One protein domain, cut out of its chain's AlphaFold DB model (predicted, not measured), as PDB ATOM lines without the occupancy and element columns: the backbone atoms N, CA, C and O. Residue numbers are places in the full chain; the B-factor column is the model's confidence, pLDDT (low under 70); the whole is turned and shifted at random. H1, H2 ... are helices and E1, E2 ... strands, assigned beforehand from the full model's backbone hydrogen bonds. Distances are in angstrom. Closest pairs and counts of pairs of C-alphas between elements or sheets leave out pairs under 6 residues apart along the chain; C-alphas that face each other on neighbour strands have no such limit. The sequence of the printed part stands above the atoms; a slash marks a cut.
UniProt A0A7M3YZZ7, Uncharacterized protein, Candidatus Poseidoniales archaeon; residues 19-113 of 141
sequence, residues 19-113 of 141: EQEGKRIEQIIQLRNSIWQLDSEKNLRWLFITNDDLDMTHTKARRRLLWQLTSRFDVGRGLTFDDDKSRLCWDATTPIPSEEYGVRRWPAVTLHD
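AT A GLANCE: This is residues 19 to 113 of the 141 residues of an uncharacterized protein of Candidatus Poseidoniales archaeon (UniProt A0A7M3YZZ7). One long helix, H1, is laid slantwise over one face of a small sheet of three short strands, and a shorter helix, H2, stands at the end of the sheet where E1 and E3 end and only grazes it. After E3 a long stretch with no named element, residues 92 to 113, runs on, and its residues 107 to 113 stick out as a free tail. The printed part has 95 residues, with three named helices and three named strands in the order H1, E1, H2, H3, E2, E3; the sheet has the order E1, E3, E2 and is mixed. The class is mixed, helices and strands, though under half of the residues are in named elements. The whole is only just compact, close to loose, with a radius of gyration of the C-alphas of 14.5 A, and its outline is flat, 47 by 39 by 19 A.

IN THESE COORDINATES: H1 is residues 19 to 38, 28.9 A long, from C-alpha 19 at (2.827, 30.994, -95.199) to C-alpha 38 at (21.024, 49.549, -82.662). E1 is residues 46 to 49, 9.9 A. H2 is residues 61 to 71, 15.2 A, and H3 is residues 75 to 78, 5.3 A. E2 is residues 79 to 81, 6.9 A. E3 is residues 88 to 91, 9.8 A, and ends with C-alpha 91 at (9.272, 35.782, -78.809).

HOW THE PARTS SIT: H1 is on the sheet at a height over the sheet of 9.4 A, in two layers, a helix on one face of a sheet. It lies over E3 and only just over E1, on which 3 of its C-alphas fall. On the local plane it runs slantwise to the strands, only just, at 33 degrees to E3; the closest C-alphas of H1 and E3 are those of Arg 32 and Cys 89, 7.2 A. E1 and E3 are parallel at 13 degrees, with N 47 and O 88 2.8 A apart, within hydrogen-bond range. E2 and E3 form a hairpin, antiparallel at 149 degrees, with N 89 and O 80 2.8 A apart, within that range. H2 only grazes the sheet with residues 65 to 69; its closest C-alpha pair with E3 is Leu 69 and Asp 91, 8.0 A. H3 also only grazes it, with Gly 78 and Asp 91 the closest C-alphas of H3 and E3, 4.6 A. H1 is apart from H2 and H3, and H2 is apart from H3. In H1 and H2 every O i to N i+4 pair is within hydrogen-bond range; H3 is too short for such a pair.

THE WHOLE: The C-alphas farthest apart are those of Asp 84 and Asp 113, 46.9 A. The printed part has no cut. The link from E1 to H2, 11 residues, is long. Residues 107 to 113 stand free. Mean pLDDT of the printed part is 89.2, and residue 110 is under 70.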
ATOM      1  N   GLU A  19       2.294  29.772 -94.581       97.00
ATOM      2  CA  GLU A  19       2.827  30.994 -95.199       97.00
ATOM      3  C   GLU A  19       2.793  32.183 -94.226       97.00
ATOM      4  O   GLU A  19       3.768  32.926 -94.099       97.00
ATOM      5  N   GLN A  20       1.678  32.373 -93.515       96.19
ATOM      6  CA  GLN A  20       1.551  33.451 -92.535       96.19
ATOM      7  C   GLN A  20       2.445  33.226 -91.313       96.19
ATOM      8  O   GLN A  20       3.034  34.187 -90.817       96.19
ATOM      9  N   GLU A  21       2.580  31.985 -90.836       95.62
ATOM     10  CA  GLU A  21       3.498  31.684 -89.734       95.62
ATOM     11  C   GLU A  21       4.959  31.920 -90.142       95.62
ATOM     12  O   GLU A  21       5.712  32.533 -89.384       95.62
ATOM     13  N   GLY A  22       5.341  31.556 -91.371       95.88
ATOM     14  CA  GLY A  22       6.652  31.876 -91.937       95.88
ATOM     15  C   GLY A  22       6.919  33.385 -91.973       95.88
ATOM     16  O   GLY A  22       7.949  33.842 -91.477       95.88
ATOM     17  N   LYS A  23       5.954  34.181 -92.459       96.69
ATOM     18  CA  LYS A  23       6.045  35.656 -92.462       96.69
ATOM     19  C   LYS A  23       6.175  36.234 -91.055       96.69
ATOM     20  O   LYS A  23       6.971  37.147 -90.838       96.69
ATOM     21  N   ARG A  24       5.428  35.699 -90.082       95.25
ATOM     22  CA  ARG A  24       5.555  36.094 -88.673       95.25
ATOM     23  C   ARG A  24       6.974  35.833 -88.167       95.25
ATOM     24  O   ARG A  24       7.580  36.731 -87.586       95.25
ATOM     25  N   ILE A  25       7.499  34.625 -88.377       94.38
ATOM     26  CA  ILE A  25       8.849  34.240 -87.943       94.38
ATOM     27  C   ILE A  25       9.894  35.177 -88.558       94.38
ATOM     28  O   ILE A  25      10.734  35.718 -87.834       94.38
ATOM     29  N   GLU A  26       9.815  35.425 -89.866       95.69
ATOM     30  CA  GLU A  26      10.724  36.326 -90.578       95.69
ATOM     31  C   GLU A  26      10.672  37.752 -90.012       95.69
ATOM     32  O   GLU A  26      11.714  38.326 -89.680       95.69
ATOM     33  N   GLN A  27       9.468  38.295 -89.801       95.94
ATOM     34  CA  GLN A  27       9.271  39.624 -89.220       95.94
ATOM     35  C   GLN A  27       9.914  39.737 -87.828       95.94
ATOM     36  O   GLN A  27      10.556  40.744 -87.515       95.94
ATOM     37  N   ILE A  28       9.774  38.710 -86.984       95.00
ATOM     38  CA  ILE A  28      10.356  38.696 -85.636       95.00
ATOM     39  C   ILE A  28      11.881  38.594 -85.684       95.00
ATOM     40  O   ILE A  28      12.562  39.316 -84.951       95.00
ATOM     41  N   ILE A  29      12.431  37.761 -86.570       94.38
ATOM     42  CA  ILE A  29      13.881  37.655 -86.782       94.38
ATOM     43  C   ILE A  29      14.450  38.996 -87.255       94.38
ATOM     44  O   ILE A  29      15.458  39.462 -86.716       94.38
ATOM     45  N   GLN A  30      13.796  39.646 -88.219       95.38
ATOM     46  CA  GLN A  30      14.213  40.946 -88.734       95.38
ATOM     47  C   GLN A  30      14.174  42.023 -87.643       95.38
ATOM     48  O   GLN A  30      15.138  42.782 -87.491       95.38
ATOM     49  N   LEU A  31      13.100  42.074 -86.849       95.69
ATOM     50  CA  LEU A  31      12.952  43.022 -85.745       95.69
ATOM     51  C   LEU A  31      14.043  42.825 -84.686       95.69
ATOM     52  O   LEU A  31      14.704  43.784 -84.291       95.69
ATOM     53  N   ARG A  32      14.272  41.578 -84.265       95.00
ATOM     54  CA  ARG A  32      15.329  41.211 -83.316       95.00
ATOM     55  C   ARG A  32      16.700  41.669 -83.806       95.00
ATOM     56  O   ARG A  32      17.419  42.336 -83.067       95.00
ATOM     57  N   ASN A  33      17.046  41.340 -85.051       93.81
ATOM     58  CA  ASN A  33      18.333  41.711 -85.636       93.81
ATOM     59  C   ASN A  33      18.494  43.236 -85.704       93.81
ATOM     60  O   ASN A  33      19.552  43.750 -85.352       93.81
ATOM     61  N   SER A  34      17.434  43.956 -86.080       94.62
ATOM     62  CA  SER A  34      17.441  45.422 -86.139       94.62
ATOM     63  C   SER A  34      17.671  46.043 -84.756       94.62
ATOM     64  O   SER A  34      18.505  46.931 -84.609       94.62
ATOM     65  N   ILE A  35      16.996  45.539 -83.716       93.75
ATOM     66  CA  ILE A  35      17.179  46.009 -82.333       93.75
ATOM     67  C   ILE A  35      18.607  45.740 -81.849       93.75
ATOM     68  O   ILE A  35      19.246  46.613 -81.265       93.75
ATOM     69  N   TRP A  36      19.137  44.548 -82.117       92.19
ATOM     70  CA  TRP A  36      20.498  44.186 -81.729       92.19
ATOM     71  C   TRP A  36      21.585  44.982 -82.442       92.19
ATOM     72  O   TRP A  36      22.662  45.137 -81.870       92.19
ATOM     73  N   GLN A  37      21.332  45.450 -83.665       91.00
ATOM     74  CA  GLN A  37      22.243  46.329 -84.399       91.00
ATOM     75  C   GLN A  37      22.250  47.757 -83.837       91.00
ATOM     76  O   GLN A  37      23.289  48.411 -83.874       91.00
ATOM     77  N   LEU A  38      21.119  48.233 -83.303       91.94
ATOM     78  CA  LEU A  38      21.024  49.549 -82.662       91.94
ATOM     79  C   LEU A  38      21.750  49.597 -81.310       91.94
ATOM     80  O   LEU A  38      22.295  50.634 -80.940       91.94
ATOM     81  N   ASP A  39      21.784  48.480 -80.584       87.19
ATOM     82  CA  ASP A  39      22.509  48.336 -79.318       87.19
ATOM     83  C   ASP A  39      23.999  48.029 -79.557       87.19
ATOM     84  O   ASP A  39      24.489  46.930 -79.287       87.19
ATOM     85  N   SER A  40      24.724  49.011 -80.099       78.88
ATOM     86  CA  SER A  40      26.151  48.890 -80.441       78.88
ATOM     87  C   SER A  40      27.039  48.542 -79.241       78.88
ATOM     88  O   SER A  40      28.060  47.874 -79.399       78.88
ATOM     89  N   GLU A  41      26.626  48.945 -78.039       82.25
ATOM     90  CA  GLU A  41      27.306  48.649 -76.776       82.25
ATOM     91  C   GLU A  41      26.957  47.263 -76.200       82.25
ATOM     92  O   GLU A  41      27.552  46.847 -75.208       82.25
ATOM     93  N   LYS A  42      26.032  46.517 -76.827       82.06
ATOM     94  CA  LYS A  42      25.552  45.195 -76.381       82.06
ATOM     95  C   LYS A  42      25.042  45.178 -74.927       82.06
ATOM     96  O   LYS A  42      25.212  44.184 -74.210       82.06
ATOM     97  N   ASN A  43      24.404  46.257 -74.478       89.44
ATOM     98  CA  ASN A  43      23.864  46.364 -73.120       89.44
ATOM     99  C   ASN A  43      22.548  45.582 -72.945       89.44
ATOM    100  O   ASN A  43      22.194  45.175 -71.832       89.44
ATOM    101  N   LEU A  44      21.811  45.337 -74.030       92.06
ATOM    102  CA  LEU A  44      20.529  44.644 -74.018       92.06
ATOM    103  C   LEU A  44      20.717  43.129 -73.889       92.06
ATOM    104  O   LEU A  44      20.849  42.408 -74.872       92.06
ATOM    105  N   ARG A  45      20.657  42.624 -72.655       93.81
ATOM    106  CA  ARG A  45      20.742  41.181 -72.360       93.81
ATOM    107  C   ARG A  45      19.467  40.401 -72.675       93.81
ATOM    108  O   ARG A  45      19.550  39.239 -73.056       93.81
ATOM    109  N   TRP A  46      18.303  41.021 -72.488       94.19
ATOM    110  CA  TRP A  46      16.996  40.373 -72.610       94.19
ATOM    111  C   TRP A  46      16.093  41.212 -73.503       94.19
ATOM    112  O   TRP A  46      15.793  42.360 -73.179       94.19
ATOM    113  N   LEU A  47      15.644  40.628 -74.607       94.25
ATOM    114  CA  LEU A  47      14.693  41.226 -75.529       94.25
ATOM    115  C   LEU A  47      13.393  40.426 -75.488       94.25
ATOM    116  O   LEU A  47      13.364  39.272 -75.896       94.25
ATOM    117  N   PHE A  48      12.317  41.043 -75.008       92.75
ATOM    118  CA  PHE A  48      10.981  40.453 -75.016       92.75
ATOM    119  C   PHE A  48      10.160  41.075 -76.142       92.75
ATOM    120  O   PHE A  48      10.007  42.295 -76.190       92.75
ATOM    121  N   ILE A  49       9.611  40.246 -77.028       92.69
ATOM    122  CA  ILE A  49       8.756  40.689 -78.130       92.69
ATOM    123  C   ILE A  49       7.359  40.112 -77.923       92.69
ATOM    124  O   ILE A  49       7.189  38.910 -77.747       92.69
ATOM    125  N   THR A  50       6.343  40.971 -77.942       91.31
ATOM    126  CA  THR A  50       4.935  40.565 -77.872       91.31
ATOM    127  C   THR A  50       4.080  41.405 -78.823       91.31
ATOM    128  O   THR A  50       4.578  42.334 -79.475       91.31
ATOM    129  N   ASN A  51       2.802  41.053 -78.968       90.31
ATOM    130  CA  ASN A  51       1.868  41.795 -79.811       90.31
ATOM    131  C   ASN A  51       1.620  43.206 -79.251       90.31
ATOM    132  O   ASN A  51       1.965  43.525 -78.120       90.31
ATOM    133  N   ASP A  52       1.081  44.095 -80.074       88.19
ATOM    134  CA  ASP A  52       0.691  45.461 -79.691       88.19
ATOM    135  C   ASP A  52      -0.640  45.528 -78.914       88.19
ATOM    136  O   ASP A  52      -1.155  46.606 -78.643       88.19
ATOM    137  N   ASP A  53      -1.166  44.382 -78.476       83.88
ATOM    138  CA  ASP A  53      -2.412  44.248 -77.715       83.88
ATOM    139  C   ASP A  53      -2.237  44.454 -76.194       83.88
ATOM    140  O   ASP A  53      -3.062  44.004 -75.386       83.88
ATOM    141  N   LEU A  54      -1.147  45.114 -75.795       81.88
ATOM    142  CA  LEU A  54      -0.809  45.482 -74.425       81.88
ATOM    143  C   LEU A  54      -0.434  46.965 -74.354       81.88
ATOM    144  O   LEU A  54       0.596  47.379 -74.883       81.88
ATOM    145  N   ASP A  55      -1.213  47.736 -73.600       82.94
ATOM    146  CA  ASP A  55      -0.808  49.071 -73.169       82.94
ATOM    147  C   ASP A  55       0.209  48.968 -72.020       82.94
ATOM    148  O   ASP A  55      -0.100  48.508 -70.916       82.94
ATOM    149  N   MET A  56       1.441  49.398 -72.299       80.69
ATOM    150  CA  MET A  56       2.561  49.379 -71.356       80.69
ATOM    151  C   MET A  56       2.498  50.493 -70.305       80.69
ATOM    152  O   MET A  56       3.196  50.406 -69.293       80.69
ATOM    153  N   THR A  57       1.675  51.522 -70.519       84.62
ATOM    154  CA  THR A  57       1.512  52.650 -69.589       84.62
ATOM    155  C   THR A  57       0.530  52.334 -68.460       84.62
ATOM    156  O   THR A  57       0.577  52.948 -67.392       84.62
ATOM    157  N   HIS A  58      -0.303  51.309 -68.644       83.75
ATOM    158  CA  HIS A  58      -1.292  50.894 -67.663       83.75
ATOM    159  C   HIS A  58      -0.651  50.366 -66.364       83.75
ATOM    160  O   HIS A  58       0.288  49.564 -66.375       83.75
ATOM    161  N   THR A  59      -1.226  50.704 -65.204       82.25
ATOM    162  CA  THR A  59      -0.712  50.331 -63.860       82.25
ATOM    163  C   THR A  59      -0.547  48.824 -63.628       82.25
ATOM    164  O   THR A  59       0.180  48.398 -62.727       82.25
ATOM    165  N   LYS A  60      -1.208  47.984 -64.432       78.38
ATOM    166  CA  LYS A  60      -1.107  46.513 -64.386       78.38
ATOM    167  C   LYS A  60      -0.468  45.892 -65.632       78.38
ATOM    168  O   LYS A  60      -0.519  44.669 -65.769       78.38
ATOM    169  N   ALA A  61       0.184  46.684 -66.487       82.94
ATOM    170  CA  ALA A  61       0.838  46.211 -67.709       82.94
ATOM    171  C   ALA A  61       1.771  45.020 -67.450       82.94
ATOM    172  O   ALA A  61       1.682  44.001 -68.124       82.94
ATOM    173  N   ARG A  62       2.576  45.076 -66.379       86.00
ATOM    174  CA  ARG A  62       3.492  43.987 -65.987       86.00
ATOM    175  C   ARG A  62       2.785  42.658 -65.699       86.00
ATOM    176  O   ARG A  62       3.326  41.606 -66.017       86.00
ATOM    177  N   ARG A  63       1.579  42.690 -65.118       86.12
ATOM    178  CA  ARG A  63       0.792  41.474 -64.838       86.12
ATOM    179  C   ARG A  63       0.304  40.837 -66.136       86.12
ATOM    180  O   ARG A  63       0.398  39.624 -66.287       86.12
ATOM    181  N   ARG A  64      -0.203  41.653 -67.065       82.25
ATOM    182  CA  ARG A  64      -0.655  41.185 -68.382       82.25
ATOM    183  C   ARG A  64       0.520  40.697 -69.229       82.25
ATOM    184  O   ARG A  64       0.418  39.628 -69.818       82.25
ATOM    185  N   LEU A  65       1.646  41.410 -69.196       84.94
ATOM    186  CA  LEU A  65       2.885  41.009 -69.856       84.94
ATOM    187  C   LEU A  65       3.368  39.647 -69.353       84.94
ATOM    188  O   LEU A  65       3.618  38.764 -70.160       84.94
ATOM    189  N   LEU A  66       3.433  39.435 -68.034       88.38
ATOM    190  CA  LEU A  66       3.844  38.149 -67.460       88.38
ATOM    191  C   LEU A  66       2.974  36.988 -67.967       88.38
ATOM    192  O   LEU A  66       3.490  35.916 -68.292       88.38
ATOM    193  N   TRP A  67       1.661  37.211 -68.070       85.25
ATOM    194  CA  TRP A  67       0.748  36.224 -68.636       85.25
ATOM    195  C   TRP A  67       1.014  35.986 -70.128       85.25
ATOM    196  O   TRP A  67       1.126  34.831 -70.533       85.25
ATOM    197  N   GLN A  68       1.173  37.040 -70.940       83.00
ATOM    198  CA  GLN A  68       1.474  36.907 -72.373       83.00
ATOM    199  C   GLN A  68       2.780  36.139 -72.605       83.00
ATOM    200  O   GLN A  68       2.795  35.196 -73.394       83.00
ATOM    201  N   LEU A  69       3.836  36.482 -71.861       85.50
ATOM    202  CA  LEU A  69       5.151  35.847 -71.953       85.50
ATOM    203  C   LEU A  69       5.111  34.345 -71.689       85.50
ATOM    204  O   LEU A  69       5.865  33.608 -72.306       85.50
ATOM    205  N   THR A  70       4.249  33.884 -70.788       84.31
ATOM    206  CA  THR A  70       4.203  32.470 -70.379       84.31
ATOM    207  C   THR A  70       3.099  31.678 -71.068       84.31
ATOM    208  O   THR A  70       3.215  30.464 -71.201       84.31
ATOM    209  N   SER A  71       2.053  32.349 -71.556       85.19
ATOM    210  CA  SER A  71       0.905  31.703 -72.205       85.19
ATOM    211  C   SER A  71       1.033  31.627 -73.726       85.19
ATOM    212  O   SER A  71       0.396  30.773 -74.332       85.19
ATOM    213  N   ARG A  72       1.841  32.499 -74.356       84.81
ATOM    214  CA  ARG A  72       2.090  32.523 -75.817       84.81
ATOM    215  C   ARG A  72       3.357  31.784 -76.245       84.81
ATOM    216  O   ARG A  72       3.730  31.792 -77.417       84.81
ATOM    217  N   PHE A  73       4.023  31.148 -75.291       80.19
ATOM    218  CA  PHE A  73       5.411  30.749 -75.416       80.19
ATOM    219  C   PHE A  73       5.593  29.243 -75.568       80.19
ATOM    220  O   PHE A  73       4.922  28.440 -74.926       80.19
ATOM    221  N   ASP A  74       6.550  28.887 -76.416       83.75
ATOM    222  CA  ASP A  74       7.102  27.548 -76.543       83.75
ATOM    223  C   ASP A  74       8.623  27.681 -76.677       83.75
ATOM    224  O   ASP A  74       9.107  28.509 -77.452       83.75
ATOM    225  N   VAL A  75       9.374  26.894 -75.904       81.69
ATOM    226  CA  VAL A  75      10.838  27.012 -75.806       81.69
ATOM    227  C   VAL A  75      11.524  26.742 -77.145       81.69
ATOM    228  O   VAL A  75      12.498  27.420 -77.462       81.69
ATOM    229  N   GLY A  76      11.028  25.779 -77.927       80.25
ATOM    230  CA  GLY A  76      11.677  25.330 -79.158       80.25
ATOM    231  C   GLY A  76      11.618  26.358 -80.287       80.25
ATOM    232  O   GLY A  76      12.532  26.416 -81.104       80.25
ATOM    233  N   ARG A  77      10.574  27.194 -80.308       82.12
ATOM    234  CA  ARG A  77      10.360  28.228 -81.339       82.12
ATOM    235  C   ARG A  77      10.541  29.663 -80.842       82.12
ATOM    236  O   ARG A  77      10.838  30.549 -81.632       82.12
ATOM    237  N   GLY A  78      10.318  29.906 -79.553       87.25
ATOM    238  CA  GLY A  78      10.194  31.249 -78.985       87.25
ATOM    239  C   GLY A  78      11.462  31.793 -78.333       87.25
ATOM    240  O   GLY A  78      11.513  32.986 -78.046       87.25
ATOM    241  N   LEU A  79      12.485  30.967 -78.080       92.12
ATOM    242  CA  LEU A  79      13.773  31.437 -77.558       92.12
ATOM    243  C   LEU A  79      14.845  31.394 -78.634       92.12
ATOM    244  O   LEU A  79      15.164  30.338 -79.172       92.12
ATOM    245  N   THR A  80      15.463  32.544 -78.882       92.56
ATOM    246  CA  THR A  80      16.660  32.631 -79.718       92.56
ATOM    247  C   THR A  80      17.755  33.394 -78.995       92.56
ATOM    248  O   THR A  80      17.488  34.277 -78.182       92.56
ATOM    249  N   PHE A  81      18.996  33.036 -79.287       93.31
ATOM    250  CA  PHE A  81      20.182  33.689 -78.752       93.31
ATOM    251  C   PHE A  81      20.911  34.395 -79.886       93.31
ATOM    252  O   PHE A  81      20.713  34.059 -81.057       93.31
ATOM    253  N   ASP A  82      21.738  35.371 -79.545       91.50
ATOM    254  CA  ASP A  82      22.750  35.853 -80.475       91.50
ATOM    255  C   ASP A  82      23.931  34.872 -80.577       91.50
ATOM    256  O   ASP A  82      24.001  33.869 -79.862       91.50
ATOM    257  N   ASP A  83      24.853  35.151 -81.499       89.25
ATOM    258  CA  ASP A  83      25.930  34.227 -81.874       89.25
ATOM    259  C   ASP A  83      26.842  33.847 -80.696       89.25
ATOM    260  O   ASP A  83      27.280  32.701 -80.582       89.25
ATOM    261  N   ASP A  84      27.104  34.795 -79.791       91.25
ATOM    262  CA  ASP A  84      27.920  34.595 -78.588       91.25
ATOM    263  C   ASP A  84      27.103  34.098 -77.377       91.25
ATOM    264  O   ASP A  84      27.666  33.862 -76.304       91.25
ATOM    265  N   LYS A  85      25.787  33.890 -77.548       92.06
ATOM    266  CA  LYS A  85      24.818  33.519 -76.502       92.06
ATOM    267  C   LYS A  85      24.817  34.466 -75.303       92.06
ATOM    268  O   LYS A  85      24.492  34.064 -74.184       92.06
ATOM    269  N   SER A  86      25.186  35.722 -75.523       92.12
ATOM    270  CA  SER A  86      25.274  36.745 -74.489       92.12
ATOM    271  C   SER A  86      23.980  37.555 -74.342       92.12
ATOM    272  O   SER A  86      23.811  38.258 -73.335       92.12
ATOM    273  N   ARG A  87      23.068  37.443 -75.316       94.56
ATOM    274  CA  ARG A  87      21.745  38.073 -75.339       94.56
ATOM    275  C   ARG A  87      20.670  37.040 -75.671       94.56
ATOM    276  O   ARG A  87      20.842  36.192 -76.545       94.56
ATOM    277  N   LEU A  88      19.534  37.136 -74.983       94.88
ATOM    278  CA  LEU A  88      18.352  36.314 -75.222       94.88
ATOM    279  C   LEU A  88      17.247  37.151 -75.865       94.88
ATOM    280  O   LEU A  88      16.895  38.218 -75.365       94.88
ATOM    281  N   CYS A  89      16.643  36.618 -76.921       95.00
ATOM    282  CA  CYS A  89      15.377  37.081 -77.463       95.00
ATOM    283  C   CYS A  89      14.270  36.074 -77.136       95.00
ATOM    284  O   CYS A  89      14.354  34.899 -77.495       95.00
ATOM    285  N   TRP A  90      13.223  36.566 -76.482       94.50
ATOM    286  CA  TRP A  90      12.003  35.850 -76.151       94.50
ATOM    287  C   TRP A  90      10.861  36.377 -77.020       94.50
ATOM    288  O   TRP A  90      10.335  37.469 -76.799       94.50
ATOM    289  N   ASP A  91      10.458  35.570 -77.992       93.56
ATOM    290  CA  ASP A  91       9.272  35.782 -78.809       93.56
ATOM    291  C   ASP A  91       8.033  35.203 -78.108       93.56
ATOM    292  O   ASP A  91       7.836  33.991 -78.006       93.56
ATOM    293  N   ALA A  92       7.210  36.107 -77.587       92.06
ATOM    294  CA  ALA A  92       5.905  35.838 -77.000       92.06
ATOM    295  C   ALA A  92       4.779  36.455 -77.843       92.06
ATOM    296  O   ALA A  92       3.747  36.889 -77.311       92.06
ATOM    297  N   THR A  93       4.984  36.552 -79.158       92.44
ATOM    298  CA  THR A  93       3.895  36.866 -80.076       92.44
ATOM    299  C   THR A  93       2.958  35.674 -80.216       92.44
ATOM    300  O   THR A  93       3.348  34.514 -80.068       92.44
ATOM    301  N   THR A  94       1.681  35.965 -80.440       92.25
ATOM    302  CA  THR A  94       0.663  34.952 -80.695       92.25
ATOM    303  C   THR A  94       1.044  34.191 -81.965       92.25
ATOM    304  O   THR A  94       1.122  34.813 -83.028       92.25
ATOM    305  N   PRO A  95       1.292  32.878 -81.882       91.81
ATOM    306  CA  PRO A  95       1.697  32.115 -83.046       91.81
ATOM    307  C   PRO A  95       0.500  31.837 -83.950       91.81
ATOM    308  O   PRO A  95      -0.645  31.769 -83.491       91.81
ATOM    309  N   ILE A  96       0.764  31.657 -85.237       94.62
ATOM    310  CA  ILE A  96      -0.245  31.295 -86.221       94.62
ATOM    311  C   ILE A  96      -0.202  29.770 -86.373       94.62
ATOM    312  O   ILE A  96       0.880  29.229 -86.600       94.62
ATOM    313  N   PRO A  97      -1.335  29.054 -86.214       95.25
ATOM    314  CA  PRO A  97      -1.368  27.606 -86.399       95.25
ATOM    315  C   PRO A  97      -0.729  27.206 -87.727       95.25
ATOM    316  O   PRO A  97      -0.956  27.859 -88.744       95.25
ATOM    317  N   SER A  98       0.079  26.154 -87.707       95.19
ATOM    318  CA  SER A  98       0.901  25.723 -88.832       95.19
ATOM    319  C   SER A  98       1.310  24.268 -88.639       95.19
ATOM    320  O   SER A  98       1.740  23.876 -87.552       95.19
ATOM    321  N   GLU A  99       1.196  23.475 -89.697       94.12
ATOM    322  CA  GLU A  99       1.680  22.096 -89.689       94.12
ATOM    323  C   GLU A  99       3.192  22.058 -89.931       94.12
ATOM    324  O   GLU A  99       3.901  21.356 -89.210       94.12
ATOM    325  N   GLU A 100       3.695  22.879 -90.861       94.94
ATOM    326  CA  GLU A 100       5.120  22.965 -91.204       94.94
ATOM    327  C   GLU A 100       5.988  23.372 -90.001       94.94
ATOM    328  O   GLU A 100       7.018  22.756 -89.729       94.94
ATOM    329  N   TYR A 101       5.539  24.370 -89.236       92.00
ATOM    330  CA  TYR A 101       6.255  24.895 -88.070       92.00
ATOM    331  C   TYR A 101       5.812  24.253 -86.743       92.00
ATOM    332  O   TYR A 101       6.225  24.694 -85.669       92.00
ATOM    333  N   GLY A 102       4.967  23.213 -86.787       90.75
ATOM    334  CA  GLY A 102       4.517  22.479 -85.598       90.75
ATOM    335  C   GLY A 102       3.678  23.311 -84.619       90.75
ATOM    336  O   GLY A 102       3.642  23.028 -83.416       90.75
ATOM    337  N   VAL A 103       3.000  24.350 -85.106       92.19
ATOM    338  CA  VAL A 103       2.167  25.237 -84.293       92.19
ATOM    339  C   VAL A 103       0.738  24.706 -84.235       92.19
ATOM    340  O   VAL A 103      -0.011  24.700 -85.209       92.19
ATOM    341  N   ARG A 104       0.315  24.305 -83.035       92.12
ATOM    342  CA  ARG A 104      -1.054  23.840 -82.779       92.12
ATOM    343  C   ARG A 104      -2.082  24.971 -82.913       92.12
ATOM    344  O   ARG A 104      -1.750  26.148 -82.798       92.12
ATOM    345  N   ARG A 105      -3.358  24.585 -83.041       92.56
ATOM    346  CA  ARG A 105      -4.513  25.498 -82.954       92.56
ATOM    347  C   ARG A 105      -4.377  26.476 -81.784       92.56
ATOM    348  O   ARG A 105      -4.028  26.068 -80.669       92.56
ATOM    349  N   TRP A 106      -4.711  27.737 -82.028       91.88
ATOM    350  CA  TRP A 106      -4.629  28.789 -81.026       91.88
ATOM    351  C   TRP A 106      -6.012  29.051 -80.426       91.88
ATOM    352  O   TRP A 106      -6.916  29.461 -81.158       91.88
ATOM    353  N   PRO A 107      -6.229  28.799 -79.123       89.44
ATOM    354  CA  PRO A 107      -7.543  28.979 -78.524       89.44
ATOM    355  C   PRO A 107      -7.893  30.463 -78.381       89.44
ATOM    356  O   PRO A 107      -7.018  31.321 -78.239       89.44
ATOM    357  N   ALA A 108      -9.194  30.751 -78.349       86.12
ATOM    358  CA  ALA A 108      -9.675  32.022 -77.833       86.12
ATOM    359  C   ALA A 108      -9.227  32.192 -76.374       86.12
ATOM    360  O   ALA A 108      -9.272  31.261 -75.566       86.12
ATOM    361  N   VAL A 109      -8.809  33.404 -76.035       81.19
ATOM    362  CA  VAL A 109      -8.688  33.844 -74.649       81.19
ATOM    363  C   VAL A 109     -10.112  34.068 -74.150       81.19
ATOM    364  O   VAL A 109     -10.941  34.579 -74.896       81.19
ATOM    365  N   THR A 110     -10.419  33.680 -72.913       68.19
ATOM    366  CA  THR A 110     -11.748  33.866 -72.308       68.19
ATOM    367  C   THR A 110     -12.074  35.354 -72.161       68.19
ATOM    368  O   THR A 110     -11.881  35.952 -71.104       68.19
ATOM    369  N   LEU A 111     -12.528  35.954 -73.255       72.31
ATOM    370  CA  LEU A 111     -13.025  37.311 -73.360       72.31
ATOM    371  C   LEU A 111     -14.513  37.218 -73.659       72.31
ATOM    372  O   LEU A 111     -14.917  36.633 -74.662       72.31
ATOM    373  N   HIS A 112     -15.318  37.798 -72.780       79.00
ATOM    374  CA  HIS A 112     -16.749  37.917 -73.007       79.00
ATOM    375  C   HIS A 112     -17.026  38.920 -74.138       79.00
ATOM    376  O   HIS A 112     -16.273  39.881 -74.344       79.00
ATOM    377  N   ASP A 113     -18.090  38.678 -74.901       79.75
ATOM    378  CA  ASP A 113     -18.602  39.649 -75.866       79.75
ATOM    379  C   ASP A 113     -19.158  40.899 -75.163       79.75
ATOM    380  O   ASP A 113     -19.430  40.902 -73.962       79.75
TER     381      ASP A 113